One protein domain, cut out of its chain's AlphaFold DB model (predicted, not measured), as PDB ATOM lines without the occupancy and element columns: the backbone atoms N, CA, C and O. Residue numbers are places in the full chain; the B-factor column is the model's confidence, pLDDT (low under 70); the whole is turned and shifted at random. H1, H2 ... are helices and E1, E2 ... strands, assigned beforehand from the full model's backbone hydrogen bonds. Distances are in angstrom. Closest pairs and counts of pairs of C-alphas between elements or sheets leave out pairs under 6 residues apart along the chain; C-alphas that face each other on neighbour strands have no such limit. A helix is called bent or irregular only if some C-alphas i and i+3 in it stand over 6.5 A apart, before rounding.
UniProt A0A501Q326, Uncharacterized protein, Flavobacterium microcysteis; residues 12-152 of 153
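Overview. This is residues 12 to 152 of the 153 residues of an uncharacterized protein of Flavobacterium microcysteis (UniProt A0A501Q326). One very long helix, H3, runs the length of a rod and passes close to its middle, with shorter helices packed along it: H4 and H6 run back along its length, while H1 crosses it and H5 packs on it at a steep tilt. A small hairpin of two strands, E1 and E2, packs on H3 near the far end of that helix, and the short H2 folds back near its beginning. The printed part has 141 residues with six named helices and two named strands, in the order H1 H2 H3 E1 E2 H4 H5 H6; the sheet E1 - E2 is antiparallel, and the class is mostly helix. The whole is loose, with a radius of gyration of the C-alphas of 20.6 A, and spans 72 by 29 by 23 A.

Arrangement. H1, residues 12 to 28, touches residues 58 to 66 of H3, residues 44 to 90, at a steep tilt of 64 degrees, opposite ways; the closest C-alphas, of Asn 21 and Ser 62, are 5.3 A apart. H2, residues 33 to 39, is close to H3 but not clearly touching, with C-alphas of Leu 38 and Arg 47 closest at 5.8 A. H3 is the hub, touching four helices. E1, residues 95 to 98, and E2, residues 101 to 104, form a hairpin at 159 degrees, with N 96 and O 103 at 3.0 A and N 103 and O 96 at 2.8 A, within hydrogen-bond range. The closest C-alphas of H3 and E1, those of Val 85 and Gly 95, are 5.8 A apart. H4, residues 108 to 122, touches residues 67 to 82 of H3 at a shallow tilt of 27 degrees, opposite ways, with C-alphas of Phe 74 and Gly 113 closest at 4.2 A. H5, residues 127 to 135, touches H3 at a steep tilt of 50 degrees, with C-alphas of Phe 68 and Ile 133 closest at 5.7 A. H6, residues 139 to 151, touches H3 at a shallow tilt of 14 degrees, opposite ways, with C-alphas of Val 65 and Ala 139 closest at 5.7 A. H6 also touches H1, with C-alphas of Val 24 and Val 143 closest at 6.8 A. H4 and H6 are apart. Every O i to N i+4 pair is within hydrogen-bond range in H1, H2, H3 and H5, against 9 of 11 in H4 and 5 of 9 in H6.

Along the chain. H1 begins at C-alpha 12, (51.890, -29.657, 6.814), and is 24.6 A long. H3 measures 67.0 A, from C-alpha 44 at (70.127, -45.017, -18.649) to C-alpha 90 at (14.702, -24.229, 12.715). H4 is 19.0 A long and irregular, with C-alphas 110 and 113 at 7.5 A. H6 is 19.3 A long, ends at C-alpha 151, (51.261, -40.248, -24.031), and is irregular, but only just: C-alphas 145 and 148 are 6.7 A apart.

Size, cuts and confidence. The two C-alphas farthest apart, those of Glu 42 and Gly 92, are 72.5 A apart. The printed part has no cut, and its seven links are tight. The mean pLDDT of the printed part is 94.1, and residue 152 alone is under 70.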
ATOM      1  N   PHE A  12      53.192 -29.048   7.083       88.50
ATOM      2  CA  PHE A  12      51.890 -29.657   6.814       88.50
ATOM      3  C   PHE A  12      51.472 -29.520   5.341       88.50
ATOM      4  O   PHE A  12      50.915 -30.465   4.788       88.50
ATOM      5  N   ILE A  13      51.783 -28.399   4.681       87.69
ATOM      6  CA  ILE A  13      51.527 -28.199   3.247       87.69
ATOM      7  C   ILE A  13      52.370 -29.174   2.436       87.69
ATOM      8  O   ILE A  13      51.831 -29.915   1.615       87.69
ATOM      9  N   SER A  14      53.667 -29.253   2.730       88.62
ATOM     10  CA  SER A  14      54.593 -30.147   2.030       88.62
ATOM     11  C   SER A  14      54.192 -31.619   2.181       88.62
ATOM     12  O   SER A  14      54.247 -32.380   1.215       88.62
ATOM     13  N   GLN A  15      53.713 -32.027   3.363       90.31
ATOM     14  CA  GLN A  15      53.184 -33.376   3.601       90.31
ATOM     15  C   GLN A  15      51.910 -33.660   2.796       90.31
ATOM     16  O   GLN A  15      51.789 -34.728   2.192       90.31
ATOM     17  N   ARG A  16      50.961 -32.716   2.759       90.69
ATOM     18  CA  ARG A  16      49.725 -32.861   1.970       90.69
ATOM     19  C   ARG A  16      50.027 -32.922   0.476       90.69
ATOM     20  O   ARG A  16      49.487 -33.785  -0.211       90.69
ATOM     21  N   PHE A  17      50.935 -32.076  -0.004       92.81
ATOM     22  CA  PHE A  17      51.377 -32.108  -1.391       92.81
ATOM     23  C   PHE A  17      52.051 -33.437  -1.741       92.81
ATOM     24  O   PHE A  17      51.717 -34.026  -2.762       92.81
ATOM     25  N   ALA A  18      52.936 -33.964  -0.889       91.94
ATOM     26  CA  ALA A  18      53.574 -35.262  -1.119       91.94
ATOM     27  C   ALA A  18      52.552 -36.411  -1.218       91.94
ATOM     28  O   ALA A  18      52.697 -37.299  -2.065       91.94
ATOM     29  N   ALA A  19      51.492 -36.380  -0.401       93.75
ATOM     30  CA  ALA A  19      50.398 -37.347  -0.484       93.75
ATOM     31  C   ALA A  19      49.627 -37.230  -1.812       93.75
ATOM     32  O   ALA A  19      49.376 -38.242  -2.468       93.75
ATOM     33  N   ILE A  20      49.311 -36.005  -2.247       95.12
ATOM     34  CA  ILE A  20      48.664 -35.749  -3.543       95.12
ATOM     35  C   ILE A  20      49.565 -36.198  -4.693       95.12
ATOM     36  O   ILE A  20      49.105 -36.887  -5.597       95.12
ATOM     37  N   ASN A  21      50.853 -35.874  -4.638       94.81
ATOM     38  CA  ASN A  21      51.829 -36.270  -5.643       94.81
ATOM     39  C   ASN A  21      51.901 -37.790  -5.780       94.81
ATOM     40  O   ASN A  21      51.833 -38.310  -6.889       94.81
ATOM     41  N   SER A  22      51.935 -38.504  -4.654       93.56
ATOM     42  CA  SER A  22      51.897 -39.971  -4.630       93.56
ATOM     43  C   SER A  22      50.611 -40.522  -5.254       93.56
ATOM     44  O   SER A  22      50.657 -41.480  -6.023       93.56
ATOM     45  N   TYR A  23      49.461 -39.900  -4.971       93.62
ATOM     46  CA  TYR A  23      48.195 -40.246  -5.617       93.62
ATOM     47  C   TYR A  23      48.259 -40.041  -7.139       93.62
ATOM     48  O   TYR A  23      47.949 -40.966  -7.884       93.62
ATOM     49  N   VAL A  24      48.716 -38.877  -7.612       95.19
ATOM     50  CA  VAL A  24      48.817 -38.571  -9.050       95.19
ATOM     51  C   VAL A  24      49.783 -39.531  -9.753       95.19
ATOM     52  O   VAL A  24      49.455 -40.054 -10.818       95.19
ATOM     53  N   TRP A  25      50.929 -39.839  -9.135       94.25
ATOM     54  CA  TRP A  25      51.852 -40.874  -9.611       94.25
ATOM     55  C   TRP A  25      51.153 -42.215  -9.817       94.25
ATOM     56  O   TRP A  25      51.284 -42.811 -10.885       94.25
ATOM     57  N   ASN A  26      50.392 -42.670  -8.822       92.75
ATOM     58  CA  ASN A  26      49.691 -43.951  -8.881       92.75
ATOM     59  C   ASN A  26      48.569 -43.969  -9.931       92.75
ATOM     60  O   ASN A  26      48.316 -45.018 -10.520       92.75
ATOM     61  N   VAL A  27      47.914 -42.833 -10.190       92.06
ATOM     62  CA  VAL A  27      46.883 -42.718 -11.237       92.06
ATOM     63  C   VAL A  27      47.496 -42.791 -12.638       92.06
ATOM     64  O   VAL A  27      46.937 -43.439 -13.527       92.06
ATOM     65  N   PHE A  28      48.645 -42.151 -12.862       91.56
ATOM     66  CA  PHE A  28      49.329 -42.244 -14.155       91.56
ATOM     67  C   PHE A  28      49.992 -43.596 -14.368       91.56
ATOM     68  O   PHE A  28      49.891 -44.167 -15.455       91.56
ATOM     69  N   PHE A  29      50.654 -44.103 -13.332       91.88
ATOM     70  CA  PHE A  29      51.485 -45.290 -13.402       91.88
ATOM     71  C   PHE A  29      51.090 -46.328 -12.343       91.88
ATOM     72  O   PHE A  29      51.861 -46.599 -11.418       91.88
ATOM     73  N   PRO A  30      49.916 -46.969 -12.475       90.75
ATOM     74  CA  PRO A  30      49.499 -48.004 -11.541       90.75
ATOM     75  C   PRO A  30      50.423 -49.230 -11.614       90.75
ATOM     76  O   PRO A  30      50.745 -49.743 -12.695       90.75
ATOM     77  N   GLY A  31      50.848 -49.725 -10.450       87.31
ATOM     78  CA  GLY A  31      51.650 -50.942 -10.319       87.31
ATOM     79  C   GLY A  31      53.013 -50.853 -11.014       87.31
ATOM     80  O   GLY A  31      53.861 -50.043 -10.658       87.31
ATOM     81  N   SER A  32      53.254 -51.722 -12.001       86.69
ATOM     82  CA  SER A  32      54.546 -51.820 -12.706       86.69
ATOM     83  C   SER A  32      54.609 -51.035 -14.023       86.69
ATOM     84  O   SER A  32      55.582 -51.158 -14.772       86.69
ATOM     85  N   THR A  33      53.591 -50.232 -14.335       90.06
ATOM     86  CA  THR A  33      53.482 -49.516 -15.620       90.06
ATOM     87  C   THR A  33      54.599 -48.499 -15.840       90.06
ATOM     88  O   THR A  33      55.114 -48.439 -16.954       90.06
ATOM     89  N   LEU A  34      55.079 -47.801 -14.800       90.44
ATOM     90  CA  LEU A  34      56.255 -46.924 -14.918       90.44
ATOM     91  C   LEU A  34      57.492 -47.701 -15.384       90.44
ATOM     92  O   LEU A  34      58.193 -47.283 -16.300       90.44
ATOM     93  N   ASN A  35      57.743 -48.872 -14.796       89.00
ATOM     94  CA  ASN A  35      58.876 -49.708 -15.188       89.00
ATOM     95  C   ASN A  35      58.730 -50.206 -16.630       89.00
ATOM     96  O   ASN A  35      59.717 -50.243 -17.362       89.00
ATOM     97  N   LYS A  36      57.511 -50.557 -17.060       89.88
ATOM     98  CA  LYS A  36      57.234 -50.919 -18.460       89.88
ATOM     99  C   LYS A  36      57.489 -49.739 -19.405       89.88
ATOM    100  O   LYS A  36      58.116 -49.942 -20.438       89.88
ATOM    101  N   HIS A  37      57.070 -48.531 -19.028       88.00
ATOM    102  CA  HIS A  37      57.317 -47.295 -19.779       88.00
ATOM    103  C   HIS A  37      58.816 -47.028 -19.937       88.00
ATOM    104  O   HIS A  37      59.317 -46.907 -21.051       88.00
ATOM    105  N   LEU A  38      59.567 -47.050 -18.833       89.94
ATOM    106  CA  LEU A  38      61.006 -46.767 -18.836       89.94
ATOM    107  C   LEU A  38      61.844 -47.851 -19.526       89.94
ATOM    108  O   LEU A  38      62.918 -47.549 -20.044       89.94
ATOM    109  N   ARG A  39      61.380 -49.106 -19.561       90.00
ATOM    110  CA  ARG A  39      62.061 -50.198 -20.280       90.00
ATOM    111  C   ARG A  39      62.081 -50.005 -21.795       90.00
ATOM    112  O   ARG A  39      62.976 -50.552 -22.426       90.00
ATOM    113  N   ARG A  40      61.155 -49.220 -22.361       89.00
ATOM    114  CA  ARG A  40      61.159 -48.858 -23.793       89.00
ATOM    115  C   ARG A  40      62.353 -47.981 -24.175       89.00
ATOM    116  O   ARG A  40      62.662 -47.852 -25.349       89.00
ATOM    117  N   LEU A  41      63.010 -47.370 -23.189       90.88
ATOM    118  CA  LEU A  41      64.186 -46.538 -23.389       90.88
ATOM    119  C   LEU A  41      65.451 -47.383 -23.227       90.88
ATOM    120  O   LEU A  41      65.655 -48.036 -22.194       90.88
ATOM    121  N   GLU A  42      66.306 -47.333 -24.243       89.50
ATOM    122  CA  GLU A  42      67.508 -48.161 -24.359       89.50
ATOM    123  C   GLU A  42      68.568 -47.764 -23.332       89.50
ATOM    124  O   GLU A  42      69.134 -48.613 -22.643       89.50
ATOM    125  N   THR A  43      68.804 -46.460 -23.171       94.69
ATOM    126  CA  THR A  43      69.918 -45.961 -22.353       94.69
ATOM    127  C   THR A  43      69.474 -45.451 -20.984       94.69
ATOM    128  O   THR A  43      68.402 -44.864 -20.812       94.69
ATOM    129  N   GLN A  44      70.353 -45.582 -19.985       92.06
ATOM    130  CA  GLN A  44      70.127 -45.017 -18.649       92.06
ATOM    131  C   GLN A  44      69.953 -43.489 -18.693       92.06
ATOM    132  O   GLN A  44      69.134 -42.941 -17.956       92.06
ATOM    133  N   LYS A  45      70.675 -42.804 -19.589       94.00
ATOM    134  CA  LYS A  45      70.565 -41.352 -19.780       94.00
ATOM    135  C   LYS A  45      69.174 -40.950 -20.281       94.00
ATOM    136  O   LYS A  45      68.587 -40.023 -19.726       94.00
ATOM    137  N   GLN A  46      68.616 -41.671 -21.259       93.06
ATOM    138  CA  GLN A  46      67.240 -41.449 -21.727       93.06
ATOM    139  C   GLN A  46      66.222 -41.689 -20.606       93.06
ATOM    140  O   GLN A  46      65.337 -40.861 -20.409       93.06
ATOM    141  N   ARG A  47      66.378 -42.763 -19.815       92.94
ATOM    142  CA  ARG A  47      65.489 -43.047 -18.670       92.94
ATOM    143  C   ARG A  47      65.503 -41.938 -17.623       92.94
ATOM    144  O   ARG A  47      64.450 -41.571 -17.115       92.94
ATOM    145  N   GLN A  48      66.675 -41.391 -17.301       93.00
ATOM    146  CA  GLN A  48      66.779 -40.273 -16.359       93.00
ATOM    147  C   GLN A  48      66.124 -38.999 -16.898       93.00
ATOM    148  O   GLN A  48      65.451 -38.299 -16.142       93.00
ATOM    149  N   LEU A  49      66.313 -38.697 -18.186       93.31
ATOM    150  CA  LEU A  49      65.707 -37.530 -18.820       93.31
ATOM    151  C   LEU A  49      64.178 -37.648 -18.855       93.31
ATOM    152  O   LEU A  49      63.484 -36.699 -18.492       93.31
ATOM    153  N   GLU A  50      63.664 -38.833 -19.183       93.06
ATOM    154  CA  GLU A  50      62.230 -39.116 -19.146       93.06
ATOM    155  C   GLU A  50      61.669 -39.029 -17.724       93.06
ATOM    156  O   GLU A  50      60.647 -38.389 -17.506       93.06
ATOM    157  N   LEU A  51      62.357 -39.583 -16.723       93.19
ATOM    158  CA  LEU A  51      61.935 -39.461 -15.324       93.19
ATOM    159  C   LEU A  51      61.838 -38.004 -14.861       93.19
ATOM    160  O   LEU A  51      60.907 -37.667 -14.135       93.19
ATOM    161  N   ARG A  52      62.771 -37.134 -15.267       92.62
ATOM    162  CA  ARG A  52      62.701 -35.693 -14.956       92.62
ATOM    163  C   ARG A  52      61.504 -35.033 -15.638       92.62
ATOM    164  O   ARG A  52      60.772 -34.291 -14.986       92.62
ATOM    165  N   ARG A  53      61.258 -35.353 -16.913       93.88
ATOM    166  CA  ARG A  53      60.078 -34.881 -17.654       93.88
ATOM    167  C   ARG A  53      58.780 -35.289 -16.955       93.88
ATOM    168  O   ARG A  53      57.949 -34.432 -16.670       93.88
ATOM    169  N   LEU A  54      58.636 -36.575 -16.628       94.12
ATOM    170  CA  LEU A  54      57.459 -37.116 -15.945       94.12
ATOM    171  C   LEU A  54      57.253 -36.467 -14.575       94.12
ATOM    172  O   LEU A  54      56.136 -36.074 -14.255       94.12
ATOM    173  N   LYS A  55      58.324 -36.283 -13.791       92.81
ATOM    174  CA  LYS A  55      58.260 -35.565 -12.509       92.81
ATOM    175  C   LYS A  55      57.715 -34.151 -12.666       92.81
ATOM    176  O   LYS A  55      56.875 -33.754 -11.868       92.81
ATOM    177  N   LYS A  56      58.158 -33.408 -13.685       92.75
ATOM    178  CA  LYS A  56      57.664 -32.052 -13.947       92.75
ATOM    179  C   LYS A  56      56.159 -32.052 -14.238       92.75
ATOM    180  O   LYS A  56      55.420 -31.359 -13.548       92.75
ATOM    181  N   ILE A  57      55.710 -32.901 -15.169       94.06
ATOM    182  CA  ILE A  57      54.286 -33.040 -15.529       94.06
ATOM    183  C   ILE A  57      53.447 -33.427 -14.305       94.06
ATOM    184  O   ILE A  57      52.390 -32.855 -14.053       94.06
ATOM    185  N   ILE A  58      53.926 -34.387 -13.512       94.44
ATOM    186  CA  ILE A  58      53.209 -34.867 -12.328       94.44
ATOM    187  C   ILE A  58      53.161 -33.810 -11.236       94.44
ATOM    188  O   ILE A  58      52.130 -33.674 -10.580       94.44
ATOM    189  N   ASN A  59      54.230 -33.041 -11.039       93.81
ATOM    190  CA  ASN A  59      54.231 -31.938 -10.087       93.81
ATOM    191  C   ASN A  59      53.212 -30.866 -10.483       93.81
ATOM    192  O   ASN A  59      52.425 -30.460  -9.633       93.81
ATOM    193  N   GLU A  60      53.168 -30.474 -11.758       93.75
ATOM    194  CA  GLU A  60      52.167 -29.531 -12.275       93.75
ATOM    195  C   GLU A  60      50.738 -30.062 -12.068       93.75
ATOM    196  O   GLU A  60      49.903 -29.383 -11.466       93.75
ATOM    197  N   ALA A  61      50.474 -31.316 -12.451       95.62
ATOM    198  CA  ALA A  61      49.179 -31.960 -12.226       95.62
ATOM    199  C   ALA A  61      48.813 -32.039 -10.731       95.62
ATOM    200  O   ALA A  61      47.660 -31.837 -10.351       95.62
ATOM    201  N   SER A  62      49.791 -32.297  -9.861       95.81
ATOM    202  CA  SER A  62      49.592 -32.362  -8.407       95.81
ATOM    203  C   SER A  62      49.231 -31.005  -7.813       95.81
ATOM    204  O   SER A  62      48.386 -30.947  -6.922       95.81
ATOM    205  N   ILE A  63      49.835 -29.919  -8.306       94.81
ATOM    206  CA  ILE A  63      49.492 -28.552  -7.892       94.81
ATOM    207  C   ILE A  63      48.047 -28.250  -8.294       94.81
ATOM    208  O   ILE A  63      47.257 -27.832  -7.449       94.81
ATOM    209  N   ALA A  64      47.669 -28.550  -9.539       96.25
ATOM    210  CA  ALA A  64      46.302 -28.358 -10.018       96.25
ATOM    211  C   ALA A  64      45.275 -29.134  -9.168       96.25
ATOM    212  O   ALA A  64      44.255 -28.580  -8.750       96.25
ATOM    213  N   VAL A  65      45.569 -30.398  -8.847       97.38
ATOM    214  CA  VAL A  65      44.732 -31.228  -7.964       97.38
ATOM    215  C   VAL A  65      44.660 -30.655  -6.546       97.38
ATOM    216  O   VAL A  65      43.592 -30.660  -5.935       97.38
ATOM    217  N   MET A  66      45.769 -30.143  -6.010       95.94
ATOM    218  CA  MET A  66      45.796 -29.528  -4.685       95.94
ATOM    219  C   MET A  66      44.923 -28.273  -4.621       95.94
ATOM    220  O   MET A  66      44.124 -28.148  -3.694       95.94
ATOM    221  N   ILE A  67      45.022 -27.384  -5.612       96.12
ATOM    222  CA  ILE A  67      44.180 -26.184  -5.701       96.12
ATOM    223  C   ILE A  67      42.704 -26.580  -5.796       96.12
ATOM    224  O   ILE A  67      41.868 -26.036  -5.075       96.12
ATOM    225  N   PHE A  68      42.384 -27.575  -6.627       97.44
ATOM    226  CA  PHE A  68      41.027 -28.103  -6.740       97.44
ATOM    227  C   PHE A  68      40.479 -28.609  -5.399       97.44
ATOM    228  O   PHE A  68      39.358 -28.260  -5.025       97.44
ATOM    229  N   TYR A  69      41.266 -29.383  -4.646       96.75
ATOM    230  CA  TYR A  69      40.844 -29.855  -3.328       96.75
ATOM    231  C   TYR A  69      40.679 -28.721  -2.317       96.75
ATOM    232  O   TYR A  69      39.718 -28.753  -1.554       96.75
ATOM    233  N   LEU A  70      41.559 -27.716  -2.320       96.06
ATOM    234  CA  LEU A  70      41.426 -26.549  -1.443       96.06
ATOM    235  C   LEU A  70      40.145 -25.769  -1.743       96.06
ATOM    236  O   LEU A  70      39.360 -25.520  -0.830       96.06
ATOM    237  N   LYS A  71      39.887 -25.460  -3.021       97.50
ATOM    238  CA  LYS A  71      38.644 -24.808  -3.457       97.50
ATOM    239  C   LYS A  71      37.422 -25.595  -2.981       97.50
ATOM    240  O   LYS A  71      36.510 -25.019  -2.393       97.50
ATOM    241  N   LYS A  72      37.408 -26.908  -3.226       96.81
ATOM    242  CA  LYS A  72      36.289 -27.780  -2.857       96.81
ATOM    243  C   LYS A  72      36.078 -27.823  -1.344       96.81
ATOM    244  O   LYS A  72      34.961 -27.613  -0.892       96.81
ATOM    245  N   PHE A  73      37.150 -28.001  -0.575       96.44
ATOM    246  CA  PHE A  73      37.110 -28.001   0.886       96.44
ATOM    247  C   PHE A  73      36.539 -26.694   1.451       96.44
ATOM    248  O   PHE A  73      35.711 -26.720   2.356       96.44
ATOM    249  N   PHE A  74      36.943 -25.550   0.901       97.50
ATOM    250  CA  PHE A  74      36.436 -24.250   1.327       97.50
ATOM    251  C   PHE A  74      34.948 -24.051   1.012       97.50
ATOM    252  O   PHE A  74      34.208 -23.575   1.871       97.50
ATOM    253  N   ILE A  75      34.500 -24.439  -0.186       97.56
ATOM    254  CA  ILE A  75      33.086 -24.341  -0.578       97.56
ATOM    255  C   ILE A  75      32.227 -25.269   0.285       97.56
ATOM    256  O   ILE A  75      31.273 -24.811   0.907       97.56
ATOM    257  N   GLU A  76      32.605 -26.545   0.391       97.25
ATOM    258  CA  GLU A  76      31.874 -27.532   1.196       97.25
ATOM    259  C   GLU A  76      31.849 -27.145   2.682       97.25
ATOM    260  O   GLU A  76      30.840 -27.342   3.356       97.25
ATOM    261  N   GLY A  77      32.924 -26.533   3.191       96.56
ATOM    262  CA  GLY A  77      32.968 -25.985   4.545       96.56
ATOM    263  C   GLY A  77      31.952 -24.861   4.769       96.56
ATOM    264  O   GLY A  77      31.261 -24.858   5.789       96.56
ATOM    265  N   THR A  78      31.808 -23.936   3.814       97.56
ATOM    266  CA  THR A  78      30.765 -22.898   3.878       97.56
ATOM    267  C   THR A  78      29.365 -23.495   3.761       97.56
ATOM    268  O   THR A  78      28.491 -23.123   4.540       97.56
ATOM    269  N   GLU A  79      29.137 -24.450   2.859       98.00
ATOM    270  CA  GLU A  79      27.838 -25.128   2.745       98.00
ATOM    271  C   GLU A  79      27.456 -25.866   4.035       98.00
ATOM    272  O   GLU A  79      26.303 -25.813   4.464       98.00
ATOM    273  N   ALA A  80      28.419 -26.525   4.682       96.62
ATOM    274  CA  ALA A  80      28.212 -27.179   5.968       96.62
ATOM    275  C   ALA A  80      27.883 -26.165   7.076       96.62
ATOM    276  O   ALA A  80      26.957 -26.397   7.852       96.62
ATOM    277  N   ALA A  81      28.588 -25.029   7.126       96.69
ATOM    278  CA  ALA A  81      28.304 -23.966   8.090       96.69
ATOM    279  C   ALA A  81      26.907 -23.360   7.881       96.69
ATOM    280  O   ALA A  81      26.183 -23.160   8.853       96.69
ATOM    281  N   ILE A  82      26.511 -23.126   6.626       97.88
ATOM    282  CA  ILE A  82      25.167 -22.665   6.259       97.88
ATOM    283  C   ILE A  82      24.111 -23.654   6.756       97.88
ATOM    284  O   ILE A  82      23.216 -23.261   7.498       97.88
ATOM    285  N   LYS A  83      24.253 -24.941   6.414       97.56
ATOM    286  CA  LYS A  83      23.310 -25.985   6.840       97.56
ATOM    287  C   LYS A  83      23.212 -26.086   8.357       97.56
ATOM    288  O   LYS A  83      22.115 -26.262   8.876       97.56
ATOM    289  N   ALA A  84      24.336 -25.974   9.063       96.75
ATOM    290  CA  ALA A  84      24.345 -25.992  10.518       96.75
ATOM    291  C   ALA A  84      23.540 -24.813  11.080       96.75
ATOM    292  O   ALA A  84      22.649 -25.030  11.894       96.75
ATOM    293  N   VAL A  85      23.803 -23.588  10.611       97.25
ATOM    294  CA  VAL A  85      23.077 -22.391  11.061       97.25
ATOM    295  C   VAL A  85      21.582 -22.510  10.783       97.25
ATOM    296  O   VAL A  85      20.792 -22.246  11.681       97.25
ATOM    297  N   ASP A  86      21.201 -22.949   9.582       97.06
ATOM    298  CA  ASP A  86      19.791 -23.110   9.208       97.06
ATOM    299  C   ASP A  86      19.098 -24.143  10.103       97.06
ATOM    300  O   ASP A  86      18.025 -23.886  10.636       97.06
ATOM    301  N   THR A  87      19.770 -25.266  10.370       97.25
ATOM    302  CA  THR A  87      19.247 -26.308  11.262       97.25
ATOM    303  C   THR A  87      19.041 -25.781  12.685       97.25
ATOM    304  O   THR A  87      18.021 -26.064  13.300       97.25
ATOM    305  N   PHE A  88      19.989 -25.012  13.233       96.19
ATOM    306  CA  PHE A  88      19.825 -24.402  14.560       96.19
ATOM    307  C   PHE A  88      18.675 -23.391  14.579       96.19
ATOM    308  O   PHE A  88      17.884 -23.384  15.526       96.19
ATOM    309  N   PHE A  89      18.541 -22.594  13.520       96.38
ATOM    310  CA  PHE A  89      17.464 -21.621  13.389       96.38
ATOM    311  C   PHE A  89      16.081 -22.284  13.380       96.38
ATOM    312  O   PHE A  89      15.178 -21.803  14.063       96.38
ATOM    313  N   ASP A  90      15.938 -23.433  12.713       96.94
ATOM    314  CA  ASP A  90      14.702 -24.229  12.715       96.94
ATOM    315  C   ASP A  90      14.310 -24.723  14.125       96.94
ATOM    316  O   ASP A  90      13.132 -24.943  14.408       96.94
ATOM    317  N   PHE A  91      15.276 -24.842  15.043       96.88
ATOM    318  CA  PHE A  91      15.044 -25.139  16.463       96.88
ATOM    319  C   PHE A  91      14.847 -23.887  17.337       96.88
ATOM    320  O   PHE A  91      14.792 -23.999  18.564       96.88
ATOM    321  N   GLY A  92      14.750 -22.696  16.743       97.06
ATOM    322  CA  GLY A  92      14.640 -21.425  17.464       97.06
ATOM    323  C   GLY A  92      15.960 -20.941  18.072       97.06
ATOM    324  O   GLY A  92      15.948 -20.108  18.977       97.06
ATOM    325  N   ILE A  93      17.100 -21.460  17.605       96.62
ATOM    326  CA  ILE A  93      18.438 -21.061  18.052       96.62
ATOM    327  C   ILE A  93      19.051 -20.140  16.990       96.62
ATOM    328  O   ILE A  93      19.316 -20.556  15.868       96.62
ATOM    329  N   GLU A  94      19.329 -18.884  17.344       92.81
ATOM    330  CA  GLU A  94      19.787 -17.856  16.387       92.81
ATOM    331  C   GLU A  94      21.190 -18.106  15.794       92.81
ATOM    332  O   GLU A  94      21.564 -17.522  14.771       92.81
ATOM    333  N   GLY A  95      21.984 -18.973  16.425       93.62
ATOM    334  CA  GLY A  95      23.331 -19.312  15.982       93.62
ATOM    335  C   GLY A  95      24.102 -20.151  16.995       93.62
ATOM    336  O   GLY A  95      23.606 -20.478  18.072       93.62
ATOM    337  N   PHE A  96      25.345 -20.487  16.663       95.38
ATOM    338  CA  PHE A  96      26.218 -21.302  17.508       95.38
ATOM    339  C   PHE A  96      27.648 -20.760  17.534       95.38
ATOM    340  O   PHE A  96      28.070 -19.989  16.668       95.38
ATOM    341  N   GLN A  97      28.419 -21.174  18.538       96.62
ATOM    342  CA  GLN A  97      29.802 -20.747  18.723       96.62
ATOM    343  C   GLN A  97      30.769 -21.917  18.520       96.62
ATOM    344  O   GLN A  97      30.582 -22.993  19.083       96.62
ATOM    345  N   ILE A  98      31.835 -21.691  17.748       93.69
ATOM    346  CA  ILE A  98      32.982 -22.605  17.636       93.69
ATOM    347  C   ILE A  98      34.239 -21.834  18.029       93.69
ATOM    348  O   ILE A  98      34.667 -20.909  17.331       93.69
ATOM    349  N   GLY A  99      34.847 -22.212  19.157       94.50
ATOM    350  CA  GLY A  99      35.982 -21.482  19.723       94.50
ATOM    351  C   GLY A  99      35.609 -20.027  20.020       94.50
ATOM    352  O   GLY A  99      34.654 -19.758  20.743       94.50
ATOM    353  N   SER A 100      36.342 -19.076  19.442       95.75
ATOM    354  CA  SER A 100      36.077 -17.637  19.590       95.75
ATOM    355  C   SER A 100      35.122 -17.058  18.540       95.75
ATOM    356  O   SER A 100      34.872 -15.854  18.549       95.75
ATOM    357  N   LYS A 101      34.605 -17.875  17.613       97.19
ATOM    358  CA  LYS A 101      33.808 -17.402  16.474       97.19
ATOM    359  C   LYS A 101      32.336 -17.754  16.632       97.19
ATOM    360  O   LYS A 101      32.002 -18.902  16.920       97.19
ATOM    361  N   TYR A 102      31.472 -16.774  16.381       97.62
ATOM    362  CA  TYR A 102      30.021 -16.940  16.375       97.62
ATOM    363  C   TYR A 102      29.484 -17.053  14.943       97.62
ATOM    364  O   TYR A 102      29.838 -16.258  14.064       97.62
ATOM    365  N   PHE A 103      28.636 -18.046  14.710       97.81
ATOM    366  CA  PHE A 103      28.053 -18.390  13.419       97.81
ATOM    367  C   PHE A 103      26.546 -18.176  13.496       97.81
ATOM    368  O   PHE A 103      25.857 -18.859  14.251       97.81
ATOM    369  N   SER A 104      26.047 -17.225  12.715       97.62
ATOM    370  CA  SER A 104      24.627 -16.885  12.636       97.62
ATOM    371  C   SER A 104      24.283 -16.357  11.247       97.62
ATOM    372  O   SER A 104      25.127 -15.759  10.565       97.62
ATOM    373  N   GLY A 105      23.043 -16.604  10.816       95.25
ATOM    374  CA  GLY A 105      22.550 -16.286   9.475       95.25
ATOM    375  C   GLY A 105      23.560 -16.599   8.362       95.25
ATOM    376  O   GLY A 105      23.952 -17.745   8.135       95.25
ATOM    377  N   ARG A 106      23.990 -15.554   7.652       97.00
ATOM    378  CA  ARG A 106      25.033 -15.603   6.612       97.00
ATOM    379  C   ARG A 106      26.185 -14.655   6.933       97.00
ATOM    380  O   ARG A 106      26.656 -13.918   6.071       97.00
ATOM    381  N   ASN A 107      26.601 -14.622   8.197       96.88
ATOM    382  CA  ASN A 107      27.685 -13.748   8.631       96.88
ATOM    383  C   ASN A 107      29.049 -14.158   8.034       96.88
ATOM    384  O   ASN A 107      29.198 -15.183   7.364       96.88
ATOM    385  N   GLU A 108      30.077 -13.355   8.302       96.88
ATOM    386  CA  GLU A 108      31.422 -13.582   7.767       96.88
ATOM    387  C   GLU A 108      32.020 -14.945   8.140       96.88
ATOM    388  O   GLU A 108      32.697 -15.550   7.313       96.88
ATOM    389  N   ASN A 109      31.760 -15.455   9.345       96.75
ATOM    390  CA  ASN A 109      32.305 -16.743   9.775       96.75
ATOM    391  C   ASN A 109      31.682 -17.904   8.990       96.75
ATOM    392  O   ASN A 109      32.391 -18.845   8.636       96.75
ATOM    393  N   VAL A 110      30.390 -17.808   8.662       96.75
ATOM    394  CA  VAL A 110      29.672 -18.781   7.821       96.75
ATOM    395  C   VAL A 110      30.213 -18.761   6.383       96.75
ATOM    396  O   VAL A 110      30.475 -19.807   5.786       96.75
ATOM    397  N   LEU A 111      30.445 -17.567   5.835       97.75
ATOM    398  CA  LEU A 111      30.878 -17.370   4.445       97.75
ATOM    399  C   LEU A 111      32.405 -17.385   4.250       97.75
ATOM    400  O   LEU A 111      32.888 -17.180   3.134       97.75
ATOM    401  N   ALA A 112      33.181 -17.619   5.311       96.44
ATOM    402  CA  ALA A 112      34.639 -17.515   5.279       96.44
ATOM    403  C   ALA A 112      35.280 -18.450   4.242       96.44
ATOM    404  O   ALA A 112      36.187 -18.040   3.522       96.44
ATOM    405  N   GLY A 113      34.788 -19.688   4.134       97.19
ATOM    406  CA  GLY A 113      35.251 -20.645   3.129       97.19
ATOM    407  C   GLY A 113      35.026 -20.127   1.709       97.19
ATOM    408  O   GLY A 113      35.964 -20.055   0.922       97.19
ATOM    409  N   GLN A 114      33.821 -19.657   1.394       97.81
ATOM    410  CA  GLN A 114      33.523 -19.081   0.082       97.81
ATOM    411  C   GLN A 114      34.447 -17.908  -0.271       97.81
ATOM    412  O   GLN A 114      34.972 -17.873  -1.384       97.81
ATOM    413  N   LYS A 115      34.709 -16.991   0.671       97.56
ATOM    414  CA  LYS A 115      35.673 -15.894   0.465       97.56
ATOM    415  C   LYS A 115      37.071 -16.426   0.137       97.56
ATOM    416  O   LYS A 115      37.665 -16.004  -0.849       97.56
ATOM    417  N   LEU A 116      37.566 -17.396   0.908       97.75
ATOM    418  CA  LEU A 116      38.873 -18.022   0.669       97.75
ATOM    419  C   LEU A 116      38.941 -18.737  -0.684       97.75
ATOM    420  O   LEU A 116      39.965 -18.668  -1.358       97.75
ATOM    421  N   ALA A 117      37.865 -19.409  -1.095       97.56
ATOM    422  CA  ALA A 117      37.786 -20.057  -2.398       97.56
ATOM    423  C   ALA A 117      37.867 -19.034  -3.538       97.56
ATOM    424  O   ALA A 117      38.593 -19.271  -4.500       97.56
ATOM    425  N   VAL A 118      37.168 -17.901  -3.423       97.44
ATOM    426  CA  VAL A 118      37.236 -16.809  -4.407       97.44
ATOM    427  C   VAL A 118      38.653 -16.246  -4.480       97.44
ATOM    428  O   VAL A 118      39.244 -16.272  -5.554       97.44
ATOM    429  N   THR A 119      39.245 -15.862  -3.346       97.31
ATOM    430  CA  THR A 119      40.613 -15.320  -3.305       97.31
ATOM    431  C   THR A 119      41.647 -16.302  -3.859       97.31
ATOM    432  O   THR A 119      42.551 -15.905  -4.590       97.31
ATOM    433  N   LEU A 120      41.512 -17.599  -3.555       96.25
ATOM    434  CA  LEU A 120      42.384 -18.632  -4.114       96.25
ATOM    435  C   LEU A 120      42.302 -18.655  -5.644       96.25
ATOM    436  O   LEU A 120      43.336 -18.710  -6.301       96.25
ATOM    437  N   MET A 121      41.097 -18.602  -6.210       97.12
ATOM    438  CA  MET A 121      40.925 -18.616  -7.664       97.12
ATOM    439  C   MET A 121      41.405 -17.311  -8.307       97.12
ATOM    440  O   MET A 121      42.059 -17.356  -9.339       97.12
ATOM    441  N   GLU A 122      41.163 -16.159  -7.687       96.62
ATOM    442  CA  GLU A 122      41.650 -14.863  -8.182       96.62
ATOM    443  C   GLU A 122      43.181 -14.754  -8.171       96.62
ATOM    444  O   GLU A 122      43.741 -14.009  -8.968       96.62
ATOM    445  N   SER A 123      43.870 -15.517  -7.316       95.69
ATOM    446  CA  SER A 123      45.340 -15.540  -7.268       95.69
ATOM    447  C   SER A 123      46.012 -16.352  -8.389       95.69
ATOM    448  O   SER A 123      47.239 -16.439  -8.425       95.69
ATOM    449  N   ILE A 124      45.236 -16.989  -9.272       95.12
ATOM    450  CA  ILE A 124      45.754 -17.838 -10.351       95.12
ATOM    451  C   ILE A 124      45.708 -17.065 -11.668       95.12
ATOM    452  O   ILE A 124      44.642 -16.865 -12.242       95.12
ATOM    453  N   ASP A 125      46.878 -16.715 -12.197       95.19
ATOM    454  CA  ASP A 125      46.974 -16.011 -13.483       95.19
ATOM    455  C   ASP A 125      46.669 -16.925 -14.690       95.19
ATOM    456  O   ASP A 125      46.171 -16.472 -15.726       95.19
ATOM    457  N   ASP A 126      46.946 -18.228 -14.564       94.81
ATOM    458  CA  ASP A 126      46.758 -19.216 -15.630       94.81
ATOM    459  C   ASP A 126      45.266 -19.504 -15.889       94.81
ATOM    460  O   ASP A 126      44.595 -20.252 -15.169       94.81
ATOM    461  N   GLN A 127      44.756 -18.934 -16.984       95.38
ATOM    462  CA  GLN A 127      43.360 -19.061 -17.406       95.38
ATOM    463  C   GLN A 127      42.963 -20.486 -17.813       95.38
ATOM    464  O   GLN A 127      41.806 -20.878 -17.638       95.38
ATOM    465  N   GLU A 128      43.887 -21.279 -18.354       93.88
ATOM    466  CA  GLU A 128      43.593 -22.660 -18.742       93.88
ATOM    467  C   GLU A 128      43.499 -23.556 -17.505       93.88
ATOM    468  O   GLU A 128      42.592 -24.391 -17.411       93.88
ATOM    469  N   LEU A 129      44.364 -23.325 -16.514       94.06
ATOM    470  CA  LEU A 129      44.273 -23.969 -15.206       94.06
ATOM    471  C   LEU A 129      42.974 -23.587 -14.479       94.06
ATOM    472  O   LEU A 129      42.283 -24.466 -13.956       94.06
ATOM    473  N   LEU A 130      42.597 -22.305 -14.490       96.19
ATOM    474  CA  LEU A 130      41.335 -21.831 -13.919       96.19
ATOM    475  C   LEU A 130      40.122 -22.534 -14.529       96.19
ATOM    476  O   LEU A 130      39.277 -23.060 -13.798       96.19
ATOM    477  N   LYS A 131      40.044 -22.584 -15.864       95.94
ATOM    478  CA  LYS A 131      38.978 -23.304 -16.579       95.94
ATOM    479  C   LYS A 131      38.962 -24.780 -16.201       95.94
ATOM    480  O   LYS A 131      37.890 -25.325 -15.938       95.94
ATOM    481  N   LEU A 132      40.131 -25.421 -16.144       95.75
ATOM    482  CA  LEU A 132      40.247 -26.829 -15.769       95.75
ATOM    483  C   LEU A 132      39.687 -27.080 -14.364       95.75
ATOM    484  O   LEU A 132      38.869 -27.983 -14.189       95.75
ATOM    485  N   ILE A 133      40.075 -26.272 -13.376       96.12
ATOM    486  CA  ILE A 133      39.613 -26.412 -11.988       96.12
ATOM    487  C   ILE A 133      38.113 -26.117 -11.870       96.12
ATOM    488  O   ILE A 133      37.408 -26.821 -11.150       96.12
ATOM    489  N   ASN A 134      37.607 -25.095 -12.565       95.06
ATOM    490  CA  ASN A 134      36.194 -24.711 -12.511       95.06
ATOM    491  C   ASN A 134      35.263 -25.740 -13.157       95.06
ATOM    492  O   ASN A 134      34.170 -25.961 -12.642       95.06
ATOM    493  N   ASN A 135      35.705 -26.390 -14.234       95.88
ATOM    494  CA  ASN A 135      34.900 -27.370 -14.963       95.88
ATOM    495  C   ASN A 135      35.061 -28.804 -14.433       95.88
ATOM    496  O   ASN A 135      34.324 -29.701 -14.843       95.88
ATOM    497  N   SER A 136      36.019 -29.040 -13.532       96.50
ATOM    498  CA  SER A 136      36.228 -30.354 -12.925       96.50
ATOM    499  C   SER A 136      35.271 -30.574 -11.754       96.50
ATOM    500  O   SER A 136      35.182 -29.770 -10.833       96.50
ATOM    501  N   LYS A 137      34.589 -31.719 -11.754       94.81
ATOM    502  CA  LYS A 137      33.811 -32.250 -10.625       94.81
ATOM    503  C   LYS A 137      34.661 -33.138  -9.710       94.81
ATOM    504  O   LYS A 137      34.402 -33.230  -8.506       94.81
ATOM    505  N   TYR A 138      35.670 -33.793 -10.281       95.00
ATOM    506  CA  TYR A 138      36.510 -34.778  -9.609       95.00
ATOM    507  C   TYR A 138      37.989 -34.570  -9.951       95.00
ATOM    508  O   TYR A 138      38.334 -34.214 -11.076       95.00
ATOM    509  N   ALA A 139      38.881 -34.863  -9.000       93.88
ATOM    510  CA  ALA A 139      40.322 -34.678  -9.182       93.88
ATOM    511  C   ALA A 139      40.911 -35.544 -10.307       93.88
ATOM    512  O   ALA A 139      41.877 -35.141 -10.949       93.88
ATOM    513  N   ASN A 140      40.336 -36.720 -10.581       93.12
ATOM    514  CA  ASN A 140      40.779 -37.558 -11.696       93.12
ATOM    515  C   ASN A 140      40.609 -36.852 -13.051       93.12
ATOM    516  O   ASN A 140      41.452 -37.037 -13.911       93.12
ATOM    517  N   GLN A 141      39.600 -35.995 -13.232       94.06
ATOM    518  CA  GLN A 141      39.419 -35.241 -14.481       94.06
ATOM    519  C   GLN A 141      40.583 -34.275 -14.736       94.06
ATOM    520  O   GLN A 141      41.024 -34.119 -15.874       94.06
ATOM    521  N   ILE A 142      41.129 -33.688 -13.666       95.44
ATOM    522  CA  ILE A 142      42.337 -32.864 -13.729       95.44
ATOM    523  C   ILE A 142      43.527 -33.730 -14.132       95.44
ATOM    524  O   ILE A 142      44.229 -33.390 -15.076       95.44
ATOM    525  N   VAL A 143      43.732 -34.871 -13.470       94.56
ATOM    526  CA  VAL A 143      44.850 -35.777 -13.788       94.56
ATOM    527  C   VAL A 143      44.782 -36.263 -15.241       94.56
ATOM    528  O   VAL A 143      45.780 -36.205 -15.957       94.56
ATOM    529  N   GLU A 144      43.602 -36.659 -15.718       91.75
ATOM    530  CA  GLU A 144      43.397 -37.129 -17.091       91.75
ATOM    531  C   GLU A 144      43.707 -36.052 -18.141       91.75
ATOM    532  O   GLU A 144      44.278 -36.357 -19.189       91.75
ATOM    533  N   ARG A 145      43.461 -34.767 -17.850       92.12
ATOM    534  CA  ARG A 145      43.868 -33.664 -18.739       92.12
ATOM    535  C   ARG A 145      45.380 -33.627 -18.976       92.12
ATOM    536  O   ARG A 145      45.801 -33.203 -20.055       92.12
ATOM    537  N   TYR A 146      46.180 -34.068 -18.007       93.50
ATOM    538  CA  TYR A 146      47.637 -34.130 -18.118       93.50
ATOM    539  C   TYR A 146      48.147 -35.444 -18.734       93.50
ATOM    540  O   TYR A 146      49.306 -35.500 -19.147       93.50
ATOM    541  N   ARG A 147      47.302 -36.480 -18.867       90.94
ATOM    542  CA  ARG A 147      47.689 -37.789 -19.432       90.94
ATOM    543  C   ARG A 147      48.207 -37.678 -20.861       90.94
ATOM    544  O   ARG A 147      49.230 -38.277 -21.181       90.94
ATOM    545  N   LYS A 148      47.585 -36.825 -21.678       89.12
ATOM    546  CA  LYS A 148      48.030 -36.548 -23.054       89.12
ATOM    547  C   LYS A 148      49.504 -36.130 -23.135       89.12
ATOM    548  O   LYS A 148      50.208 -36.558 -24.033       89.12
ATOM    549  N   PHE A 149      50.013 -35.384 -22.151       87.69
ATOM    550  CA  PHE A 149      51.411 -34.946 -22.151       87.69
ATOM    551  C   PHE A 149      52.378 -36.079 -21.806       87.69
ATOM    552  O   PHE A 149      53.573 -35.969 -22.062       87.69
ATOM    553  N   ILE A 150      51.891 -37.167 -21.207       85.00
ATOM    554  CA  ILE A 150      52.673 -38.380 -20.963       85.00
ATOM    555  C   ILE A 150      52.671 -39.265 -22.213       85.00
ATOM    556  O   ILE A 150      53.723 -39.811 -22.548       85.00
ATOM    557  N   GLU A 151      51.520 -39.368 -22.883       78.88
ATOM    558  CA  GLU A 151      51.261 -40.248 -24.031       78.88
ATOM    559  C   GLU A 151      51.670 -39.671 -25.394       78.88
ATOM    560  O   GLU A 151      51.815 -40.440 -26.338       78.88
ATOM    561  N   GLU A 152      51.891 -38.359 -25.512       60.22
ATOM    562  CA  GLU A 152      52.469 -37.720 -26.702       60.22
ATOM    563  C   GLU A 152      53.940 -38.160 -26.897       60.22
ATOM    564  O   GLU A 152      54.879 -37.434 -26.554       60.22
TER     565      GLU A 152